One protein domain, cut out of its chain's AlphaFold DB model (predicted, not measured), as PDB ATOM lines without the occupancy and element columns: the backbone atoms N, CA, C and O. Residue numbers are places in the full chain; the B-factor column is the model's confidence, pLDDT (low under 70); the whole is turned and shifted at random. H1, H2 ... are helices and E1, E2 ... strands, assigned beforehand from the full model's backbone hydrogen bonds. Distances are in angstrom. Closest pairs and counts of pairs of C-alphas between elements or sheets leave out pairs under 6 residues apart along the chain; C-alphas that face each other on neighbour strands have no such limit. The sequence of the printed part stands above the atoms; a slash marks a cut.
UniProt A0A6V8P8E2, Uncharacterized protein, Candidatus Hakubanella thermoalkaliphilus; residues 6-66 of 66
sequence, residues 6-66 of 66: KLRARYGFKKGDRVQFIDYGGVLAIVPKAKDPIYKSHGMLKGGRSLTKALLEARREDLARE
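AT A GLANCE: This is residues 6 to 66 of the 66 residues of an uncharacterized protein of Candidatus Hakubanella thermoalkaliphilus (UniProt A0A6V8P8E2). A long two-strand hairpin, E1 and E2, stands at one end of a drawn-out printed part, and from it a free arm, residues 36 to 66, runs away through the short helix H2 to the longer helix H3 near the far end. The short helix H1 lies at the hairpin's end of the whole, and no helix touches another. The printed part has 61 residues, with three named helices and two named strands in the order H1, E1, E2, H2, H3; the sheet, E1 - E2, is antiparallel, and the class is mixed, helices and strands. The whole is extended, with a radius of gyration of the C-alphas of 20.0 A, and only just elongated, with spans of 57 by 31 by 17 A.

IN THESE COORDINATES: H1 is residues 6 to 10 and begins at C-alpha 6, at (-10.097, -66.625, 16.491). E1 is residues 19 to 24, 15.9 A from first to last C-alpha, and begins at C-alpha 19, at (0.022, -57.849, 27.929). E2 is residues 27 to 32, 16.1 A long by the same measure. H2 is residues 37 to 41, 5 residues. H3, residues 51 to 63, is the longest helix, 18.4 A from first to last C-alpha, and ends at C-alpha 63, at (-19.506, -21.439, 48.426).

HOW THE PARTS SIT: E1 and E2 form a hairpin, joined by a tight link of 2 residues. They are antiparallel neighbours, with 157 degrees between their N-to-C directions. The C-alphas of Val 19 and Pro 32 face each other at 4.5 A, and those of Tyr 24 and Val 27 at 5.4 A. Across the pair, N 22 and O 29 are within hydrogen-bond range at 2.9 A, and N 29 and O 22 at 2.8 A. H1 is apart from E2, H2 and H3. H2 is apart from E1 and from H3. H3 is apart from both strands, E1 and E2. In H1, H2 and H3 every O i to N i+4 pair is within hydrogen-bond range.

THE WHOLE: The two C-alphas farthest apart are those of Lys 6 and Glu 66, the first and last printed residues, 59.4 A from each other. Residues 23 to 28 stand free, and so do residues 36 to 66, of which 37 to 41 belong to H2 and 51 to 63 to H3. The links E1 to E2 and E2 to H2 are tight, those from H1 to E1 and from H2 to H3 are short, and no link is long. The printed part has no cut and ends at residue 66, the chain's last residue. The mean pLDDT of the printed part is 90.9, and no printed residue is under 70.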
ATOM      1  N   LYS A   6      -8.816 -67.349  16.450       96.00
ATOM      2  CA  LYS A   6     -10.097 -66.625  16.491       96.00
ATOM      3  C   LYS A   6     -10.162 -65.642  17.668       96.00
ATOM      4  O   LYS A   6     -10.561 -64.499  17.480       96.00
ATOM      5  N   LEU A   7      -9.704 -66.058  18.852       93.12
ATOM      6  CA  LEU A   7      -9.673 -65.204  20.043       93.12
ATOM      7  C   LEU A   7      -8.599 -64.119  19.930       93.12
ATOM      8  O   LEU A   7      -8.873 -62.962  20.239       93.12
ATOM      9  N   ARG A   8      -7.413 -64.448  19.397       92.31
ATOM     10  CA  ARG A   8      -6.374 -63.438  19.137       92.31
ATOM     11  C   ARG A   8      -6.877 -62.312  18.236       92.31
ATOM     12  O   ARG A   8      -6.663 -61.152  18.559       92.31
ATOM     13  N   ALA A   9      -7.577 -62.651  17.152       92.12
ATOM     14  CA  ALA A   9      -8.137 -61.663  16.233       92.12
ATOM     15  C   ALA A   9      -9.248 -60.827  16.887       92.12
ATOM     16  O   ALA A   9      -9.210 -59.603  16.799       92.12
ATOM     17  N   ARG A  10     -10.190 -61.475  17.587       93.00
ATOM     18  CA  ARG A  10     -11.324 -60.799  18.239       93.00
ATOM     19  C   ARG A  10     -10.884 -59.760  19.271       93.00
ATOM     20  O   ARG A  10     -11.485 -58.697  19.347       93.00
ATOM     21  N   TYR A  11      -9.848 -60.070  20.047       90.06
ATOM     22  CA  TYR A  11      -9.356 -59.207  21.126       90.06
ATOM     23  C   TYR A  11      -8.093 -58.417  20.751       90.06
ATOM     24  O   TYR A  11      -7.498 -57.767  21.602       90.06
ATOM     25  N   GLY A  12      -7.669 -58.451  19.483       87.50
ATOM     26  CA  GLY A  12      -6.588 -57.601  18.977       87.50
ATOM     27  C   GLY A  12      -5.166 -57.998  19.391       87.50
ATOM     28  O   GLY A  12      -4.269 -57.167  19.285       87.50
ATOM     29  N   PHE A  13      -4.928 -59.241  19.814       91.06
ATOM     30  CA  PHE A  13      -3.588 -59.728  20.162       91.06
ATOM     31  C   PHE A  13      -2.711 -59.911  18.916       91.06
ATOM     32  O   PHE A  13      -2.982 -60.780  18.075       91.06
ATOM     33  N   LYS A  14      -1.607 -59.162  18.828       89.38
ATOM     34  CA  LYS A  14      -0.582 -59.320  17.786       89.38
ATOM     35  C   LYS A  14       0.700 -59.913  18.369       89.38
ATOM     36  O   LYS A  14       0.967 -59.858  19.567       89.38
ATOM     37  N   LYS A  15       1.510 -60.526  17.500       86.69
ATOM     38  CA  LYS A  15       2.824 -61.051  17.895       86.69
ATOM     39  C   LYS A  15       3.685 -59.895  18.423       86.69
ATOM     40  O   LYS A  15       3.793 -58.870  17.757       86.69
ATOM     41  N   GLY A  16       4.292 -60.090  19.592       87.06
ATOM     42  CA  GLY A  16       5.153 -59.094  20.236       87.06
ATOM     43  C   GLY A  16       4.414 -58.018  21.039       87.06
ATOM     44  O   GLY A  16       5.068 -57.124  21.567       87.06
ATOM     45  N   ASP A  17       3.082 -58.080  21.155       87.69
ATOM     46  CA  ASP A  17       2.354 -57.155  22.025       87.69
ATOM     47  C   ASP A  17       2.643 -57.442  23.504       87.69
ATOM     48  O   ASP A  17       2.700 -58.592  23.945       87.69
ATOM     49  N   ARG A  18       2.788 -56.368  24.287       89.06
ATOM     50  CA  ARG A  18       2.838 -56.459  25.748       89.06
ATOM     51  C   ARG A  18       1.422 -56.683  26.273       89.06
ATOM     52  O   ARG A  18       0.470 -56.062  25.803       89.06
ATOM     53  N   VAL A  19       1.297 -57.537  27.279       92.44
ATOM     54  CA  VAL A  19       0.022 -57.849  27.929       92.44
ATOM     55  C   VAL A  19       0.102 -57.551  29.418       92.44
ATOM     56  O   VAL A  19       1.188 -57.490  29.996       92.44
ATOM     57  N   GLN A  20      -1.056 -57.342  30.026       91.75
ATOM     58  CA  GLN A  20      -1.228 -57.255  31.464       91.75
ATOM     59  C   GLN A  20      -1.964 -58.497  31.949       91.75
ATOM     60  O   GLN A  20      -2.975 -58.888  31.368       91.75
ATOM     61  N   PHE A  21      -1.440 -59.089  33.015       93.56
ATOM     62  CA  PHE A  21      -2.088 -60.168  33.742       93.56
ATOM     63  C   PHE A  21      -2.816 -59.573  34.940       93.56
ATOM     64  O   PHE A  21      -2.251 -58.744  35.657       93.56
ATOM     65  N   ILE A  22      -4.071 -59.963  35.114       95.31
ATOM     66  CA  ILE A  22      -4.896 -59.592  36.258       95.31
ATOM     67  C   ILE A  22      -5.383 -60.900  36.863       95.31
ATOM     68  O   ILE A  22      -6.057 -61.669  36.181       95.31
ATOM     69  N   ASP A  23      -5.005 -61.157  38.109       96.00
ATOM     70  CA  ASP A  23      -5.475 -62.308  38.873       96.00
ATOM     71  C   ASP A  23      -6.559 -61.832  39.839       96.00
ATOM     72  O   ASP A  23      -6.300 -61.002  40.717       96.00
ATOM     73  N   TYR A  24      -7.793 -62.273  39.607       94.31
ATOM     74  CA  TYR A  24      -8.926 -61.889  40.436       94.31
ATOM     75  C   TYR A  24     -10.025 -62.949  40.405       94.31
ATOM     76  O   TYR A  24     -10.418 -63.427  39.341       94.31
ATOM     77  N   GLY A  25     -10.556 -63.301  41.582       92.00
ATOM     78  CA  GLY A  25     -11.707 -64.203  41.706       92.00
ATOM     79  C   GLY A  25     -11.466 -65.613  41.157       92.00
ATOM     80  O   GLY A  25     -12.396 -66.234  40.652       92.00
ATOM     81  N   GLY A  26     -10.219 -66.101  41.192       94.50
ATOM     82  CA  GLY A  26      -9.836 -67.398  40.621       94.50
ATOM     83  C   GLY A  26      -9.709 -67.401  39.094       94.50
ATOM     84  O   GLY A  26      -9.567 -68.466  38.493       94.50
ATOM     85  N   VAL A  27      -9.757 -66.227  38.455       94.62
ATOM     86  CA  VAL A  27      -9.603 -66.066  37.007       94.62
ATOM     87  C   VAL A  27      -8.355 -65.245  36.706       94.62
ATOM     88  O   VAL A  27      -8.208 -64.110  37.155       94.62
ATOM     89  N   LEU A  28      -7.489 -65.795  35.853       93.50
ATOM     90  CA  LEU A  28      -6.372 -65.064  35.265       93.50
ATOM     91  C   LEU A  28      -6.819 -64.399  33.956       93.50
ATOM     92  O   LEU A  28      -6.910 -65.046  32.908       93.50
ATOM     93  N   ALA A  29      -7.082 -63.096  34.000       93.38
ATOM     94  CA  ALA A  29      -7.410 -62.303  32.825       93.38
ATOM     95  C   ALA A  29      -6.140 -61.781  32.135       93.38
ATOM     96  O   ALA A  29      -5.217 -61.271  32.773       93.38
ATOM     97  N   ILE A  30      -6.112 -61.881  30.803       92.44
ATOM     98  CA  ILE A  30      -5.019 -61.388  29.959       92.44
ATOM     99  C   ILE A  30      -5.554 -60.230  29.123       92.44
ATOM    100  O   ILE A  30      -6.434 -60.424  28.284       92.44
ATOM    101  N   VAL A  31      -5.007 -59.032  29.327       91.12
ATOM    102  CA  VAL A  31      -5.455 -57.804  28.657       91.12
ATOM    103  C   VAL A  31      -4.333 -57.260  27.766       91.12
ATOM    104  O   VAL A  31      -3.214 -57.071  28.248       91.12
ATOM    105  N   PRO A  32      -4.574 -57.000  26.468       89.12
ATOM    106  CA  PRO A  32      -3.570 -56.393  25.600       89.12
ATOM    107  C   PRO A  32      -3.313 -54.939  26.014       89.12
ATOM    108  O   PRO A  32      -4.252 -54.162  26.198       89.12
ATOM    109  N   LYS A  33      -2.042 -54.541  26.135       86.88
ATOM    110  CA  LYS A  33      -1.690 -53.138  26.390       86.88
ATOM    111  C   LYS A  33      -1.619 -52.344  25.090       86.88
ATOM    112  O   LYS A  33      -1.108 -52.810  24.071       86.88
ATOM    113  N   ALA A  34      -2.086 -51.098  25.140       81.62
ATOM    114  CA  ALA A  34      -1.865 -50.145  24.061       81.62
ATOM    115  C   ALA A  34      -0.359 -49.873  23.900       81.62
ATOM    116  O   ALA A  34       0.332 -49.623  24.885       81.62
ATOM    117  N   LYS A  35       0.141 -49.911  22.657       80.94
ATOM    118  CA  LYS A  35       1.553 -49.617  22.340       80.94
ATOM    119  C   LYS A  35       1.947 -48.187  22.703       80.94
ATOM    120  O   LYS A  35       3.012 -47.977  23.260       80.94
ATOM    121  N   ASP A  36       1.058 -47.247  22.401       85.88
ATOM    122  CA  ASP A  36       1.183 -45.839  22.756       85.88
ATOM    123  C   ASP A  36      -0.157 -45.365  23.337       85.88
ATOM    124  O   ASP A  36      -1.067 -44.988  22.592       85.88
ATOM    125  N   PRO A  37      -0.353 -45.502  24.657       82.81
ATOM    126  CA  PRO A  37      -1.594 -45.100  25.303       82.81
ATOM    127  C   PRO A  37      -1.764 -43.580  25.328       82.81
ATOM    128  O   PRO A  37      -2.901 -43.120  25.316       82.81
ATOM    129  N   ILE A  38      -0.674 -42.808  25.339       88.25
ATOM    130  CA  ILE A  38      -0.725 -41.344  25.431       88.25
ATOM    131  C   ILE A  38      -1.276 -40.785  24.126       88.25
ATOM    132  O   ILE A  38      -2.310 -40.116  24.134       88.25
ATOM    133  N   TYR A  39      -0.646 -41.131  23.002       89.12
ATOM    134  CA  TYR A  39      -1.095 -40.674  21.692       89.12
ATOM    135  C   TYR A  39      -2.515 -41.156  21.384       89.12
ATOM    136  O   TYR A  39      -3.349 -40.384  20.922       89.12
ATOM    137  N   LYS A  40      -2.834 -42.420  21.699       86.50
ATOM    138  CA  LYS A  40      -4.172 -42.976  21.439       86.50
ATOM    139  C   LYS A  40      -5.278 -42.372  22.299       86.50
ATOM    140  O   LYS A  40      -6.419 -42.342  21.854       86.50
ATOM    141  N   SER A  41      -4.962 -41.941  23.518       88.38
ATOM    142  CA  SER A  41      -5.948 -41.325  24.418       88.38
ATOM    143  C   SER A  41      -6.050 -39.814  24.213       88.38
ATOM    144  O   SER A  41      -6.957 -39.173  24.751       88.38
ATOM    145  N   HIS A  42      -5.134 -39.221  23.445       89.38
ATOM    146  CA  HIS A  42      -5.122 -37.792  23.190       89.38
ATOM    147  C   HIS A  42      -6.425 -37.347  22.512       89.38
ATOM    148  O   HIS A  42      -6.810 -37.847  21.457       89.38
ATOM    149  N   GLY A  43      -7.116 -36.383  23.123       88.12
ATOM    150  CA  GLY A  43      -8.384 -35.869  22.609       88.12
ATOM    151  C   GLY A  43      -9.592 -36.792  22.811       88.12
ATOM    152  O   GLY A  43     -10.673 -36.433  22.355       88.12
ATOM    153  N   MET A  44      -9.462 -37.914  23.532       89.56
ATOM    154  CA  MET A  44     -10.573 -38.842  23.812       89.56
ATOM    155  C   MET A  44     -11.774 -38.165  24.494       89.56
ATOM    156  O   MET A  44     -12.910 -38.587  24.311       89.56
ATOM    157  N   LEU A  45     -11.531 -37.098  25.260       88.88
ATOM    158  CA  LEU A  45     -12.561 -36.325  25.964       88.88
ATOM    159  C   LEU A  45     -12.885 -34.984  25.276       88.88
ATOM    160  O   LEU A  45     -13.539 -34.120  25.862       88.88
ATOM    161  N   LYS A  46     -12.400 -34.766  24.048       88.06
ATOM    162  CA  LYS A  46     -12.633 -33.520  23.310       88.06
ATOM    163  C   LYS A  46     -14.108 -33.416  22.905       88.06
ATOM    164  O   LYS A  46     -14.690 -34.374  22.420       88.06
ATOM    165  N   GLY A  47     -14.693 -32.229  23.068       84.38
ATOM    166  CA  GLY A  47     -16.076 -31.935  22.668       84.38
ATOM    167  C   GLY A  47     -17.139 -32.203  23.741       84.38
ATOM    168  O   GLY A  47     -18.276 -31.784  23.563       84.38
ATOM    169  N   GLY A  48     -16.783 -32.840  24.862       86.38
ATOM    170  CA  GLY A  48     -17.669 -32.979  26.022       86.38
ATOM    171  C   GLY A  48     -17.726 -31.722  26.902       86.38
ATOM    172  O   GLY A  48     -17.009 -30.742  26.671       86.38
ATOM    173  N   ARG A  49     -18.551 -31.761  27.963       86.50
ATOM    174  CA  ARG A  49     -18.545 -30.722  29.011       86.50
ATOM    175  C   ARG A  49     -17.126 -30.593  29.560       86.50
ATOM    176  O   ARG A  49     -16.511 -31.580  29.955       86.50
ATOM    177  N   SER A  50     -16.607 -29.367  29.599       90.94
ATOM    178  CA  SER A  50     -15.302 -29.109  30.203       90.94
ATOM    179  C   SER A  50     -15.348 -29.479  31.685       90.94
ATOM    180  O   SER A  50     -16.069 -28.844  32.456       90.94
ATOM    181  N   LEU A  51     -14.559 -30.485  32.072       91.94
ATOM    182  CA  LEU A  51     -14.458 -30.938  33.459       91.94
ATOM    183  C   LEU A  51     -13.995 -29.803  34.376       91.94
ATOM    184  O   LEU A  51     -14.534 -29.635  35.461       91.94
ATOM    185  N   THR A  52     -13.059 -28.972  33.911       93.56
ATOM    186  CA  THR A  52     -12.599 -27.791  34.649       93.56
ATOM    187  C   THR A  52     -13.734 -26.801  34.891       93.56
ATOM    188  O   THR A  52     -13.890 -26.328  36.011       93.56
ATOM    189  N   LYS A  53     -14.554 -26.499  33.872       94.38
ATOM    190  CA  LYS A  53     -15.705 -25.598  34.047       94.38
ATOM    191  C   LYS A  53     -16.734 -26.189  35.007       94.38
ATOM    192  O   LYS A  53     -17.175 -25.484  35.903       94.38
ATOM    193  N   ALA A  54     -17.058 -27.474  34.849       94.94
ATOM    194  CA  ALA A  54     -17.981 -28.180  35.735       94.94
ATOM    195  C   ALA A  54     -17.493 -28.169  37.192       94.94
ATOM    196  O   ALA A  54     -18.272 -27.926  38.105       94.94
ATOM    197  N   LEU A  55     -16.190 -28.374  37.403       96.44
ATOM    198  CA  LEU A  55     -15.575 -28.314  38.723       96.44
ATOM    199  C   LEU A  55     -15.673 -26.909  39.330       96.44
ATOM    200  O   LEU A  55     -16.020 -26.776  40.495       96.44
ATOM    201  N   LEU A  56     -15.376 -25.861  38.555       97.44
ATOM    202  CA  LEU A  56     -15.456 -24.476  39.034       97.44
ATOM    203  C   LEU A  56     -16.889 -24.050  39.370       97.44
ATOM    204  O   LEU A  56     -17.088 -23.308  40.326       97.44
ATOM    205  N   GLU A  57     -17.869 -24.505  38.596       96.88
ATOM    206  CA  GLU A  57     -19.295 -24.272  38.843       96.88
ATOM    207  C   GLU A  57     -19.736 -24.919  40.159       96.88
ATOM    208  O   GLU A  57     -20.211 -24.210  41.042       96.88
ATOM    209  N   ALA A  58     -19.436 -26.209  40.350       96.75
ATOM    210  CA  ALA A  58     -19.744 -26.920  41.592       96.75
ATOM    211  C   ALA A  58     -19.135 -26.223  42.823       96.75
ATOM    212  O   ALA A  58     -19.799 -26.039  43.835       96.75
ATOM    213  N   ARG A  59     -17.889 -25.732  42.718       96.62
ATOM    214  CA  ARG A  59     -17.235 -25.002  43.820       96.62
ATOM    215  C   ARG A  59     -17.907 -23.675  44.156       96.62
ATOM    216  O   ARG A  59     -17.885 -23.271  45.312       96.62
ATOM    217  N   ARG A  60     -18.475 -22.983  43.166       96.69
ATOM    218  CA  ARG A  60     -19.235 -21.745  43.401       96.69
ATOM    219  C   ARG A  60     -20.576 -22.033  44.061       96.69
ATOM    220  O   ARG A  60     -20.979 -21.272  44.929       96.69
ATOM    221  N   GLU A  61     -21.245 -23.110  43.658       96.50
ATOM    222  CA  GLU A  61     -22.489 -23.558  44.292       96.50
ATOM    223  C   GLU A  61     -22.267 -23.949  45.754       96.50
ATOM    224  O   GLU A  61     -23.097 -23.633  46.598       96.50
ATOM    225  N   ASP A  62     -21.150 -24.609  46.063       96.56
ATOM    226  CA  ASP A  62     -20.788 -24.954  47.440       96.56
ATOM    227  C   ASP A  62     -20.531 -23.694  48.280       96.56
ATOM    228  O   ASP A  62     -21.120 -23.552  49.344       96.56
ATOM    229  N   LEU A  63     -19.761 -22.728  47.759       95.38
ATOM    230  CA  LEU A  63     -19.506 -21.439  48.426       95.38
ATOM    231  C   LEU A  63     -20.763 -20.584  48.633       95.38
ATOM    232  O   LEU A  63     -20.804 -19.792  49.559       95.38
ATOM    233  N   ALA A  64     -21.758 -20.685  47.752       94.31
ATOM    234  CA  ALA A  64     -23.012 -19.941  47.884       94.31
ATOM    235  C   ALA A  64     -23.985 -20.575  48.895       94.31
ATOM    236  O   ALA A  64     -25.003 -19.968  49.225       94.31
ATOM    237  N   ARG A  65     -23.713 -21.818  49.315       90.56
ATOM    238  CA  ARG A  65     -24.481 -22.552  50.330       90.56
ATOM    239  C   ARG A  65     -23.917 -22.383  51.742       90.56
ATOM    240  O   ARG A  65     -24.623 -22.731  52.688       90.56
ATOM    241  N   GLU A  66     -22.689 -21.886  51.864       75.00
ATOM    242  CA  GLU A  66     -22.047 -21.468  53.120       75.00
ATOM    243  C   GLU A  66     -22.307 -19.983  53.406       75.00
ATOM    244  O   GLU A  66     -22.501 -19.656  54.598       75.00
TER     245      GLU A  66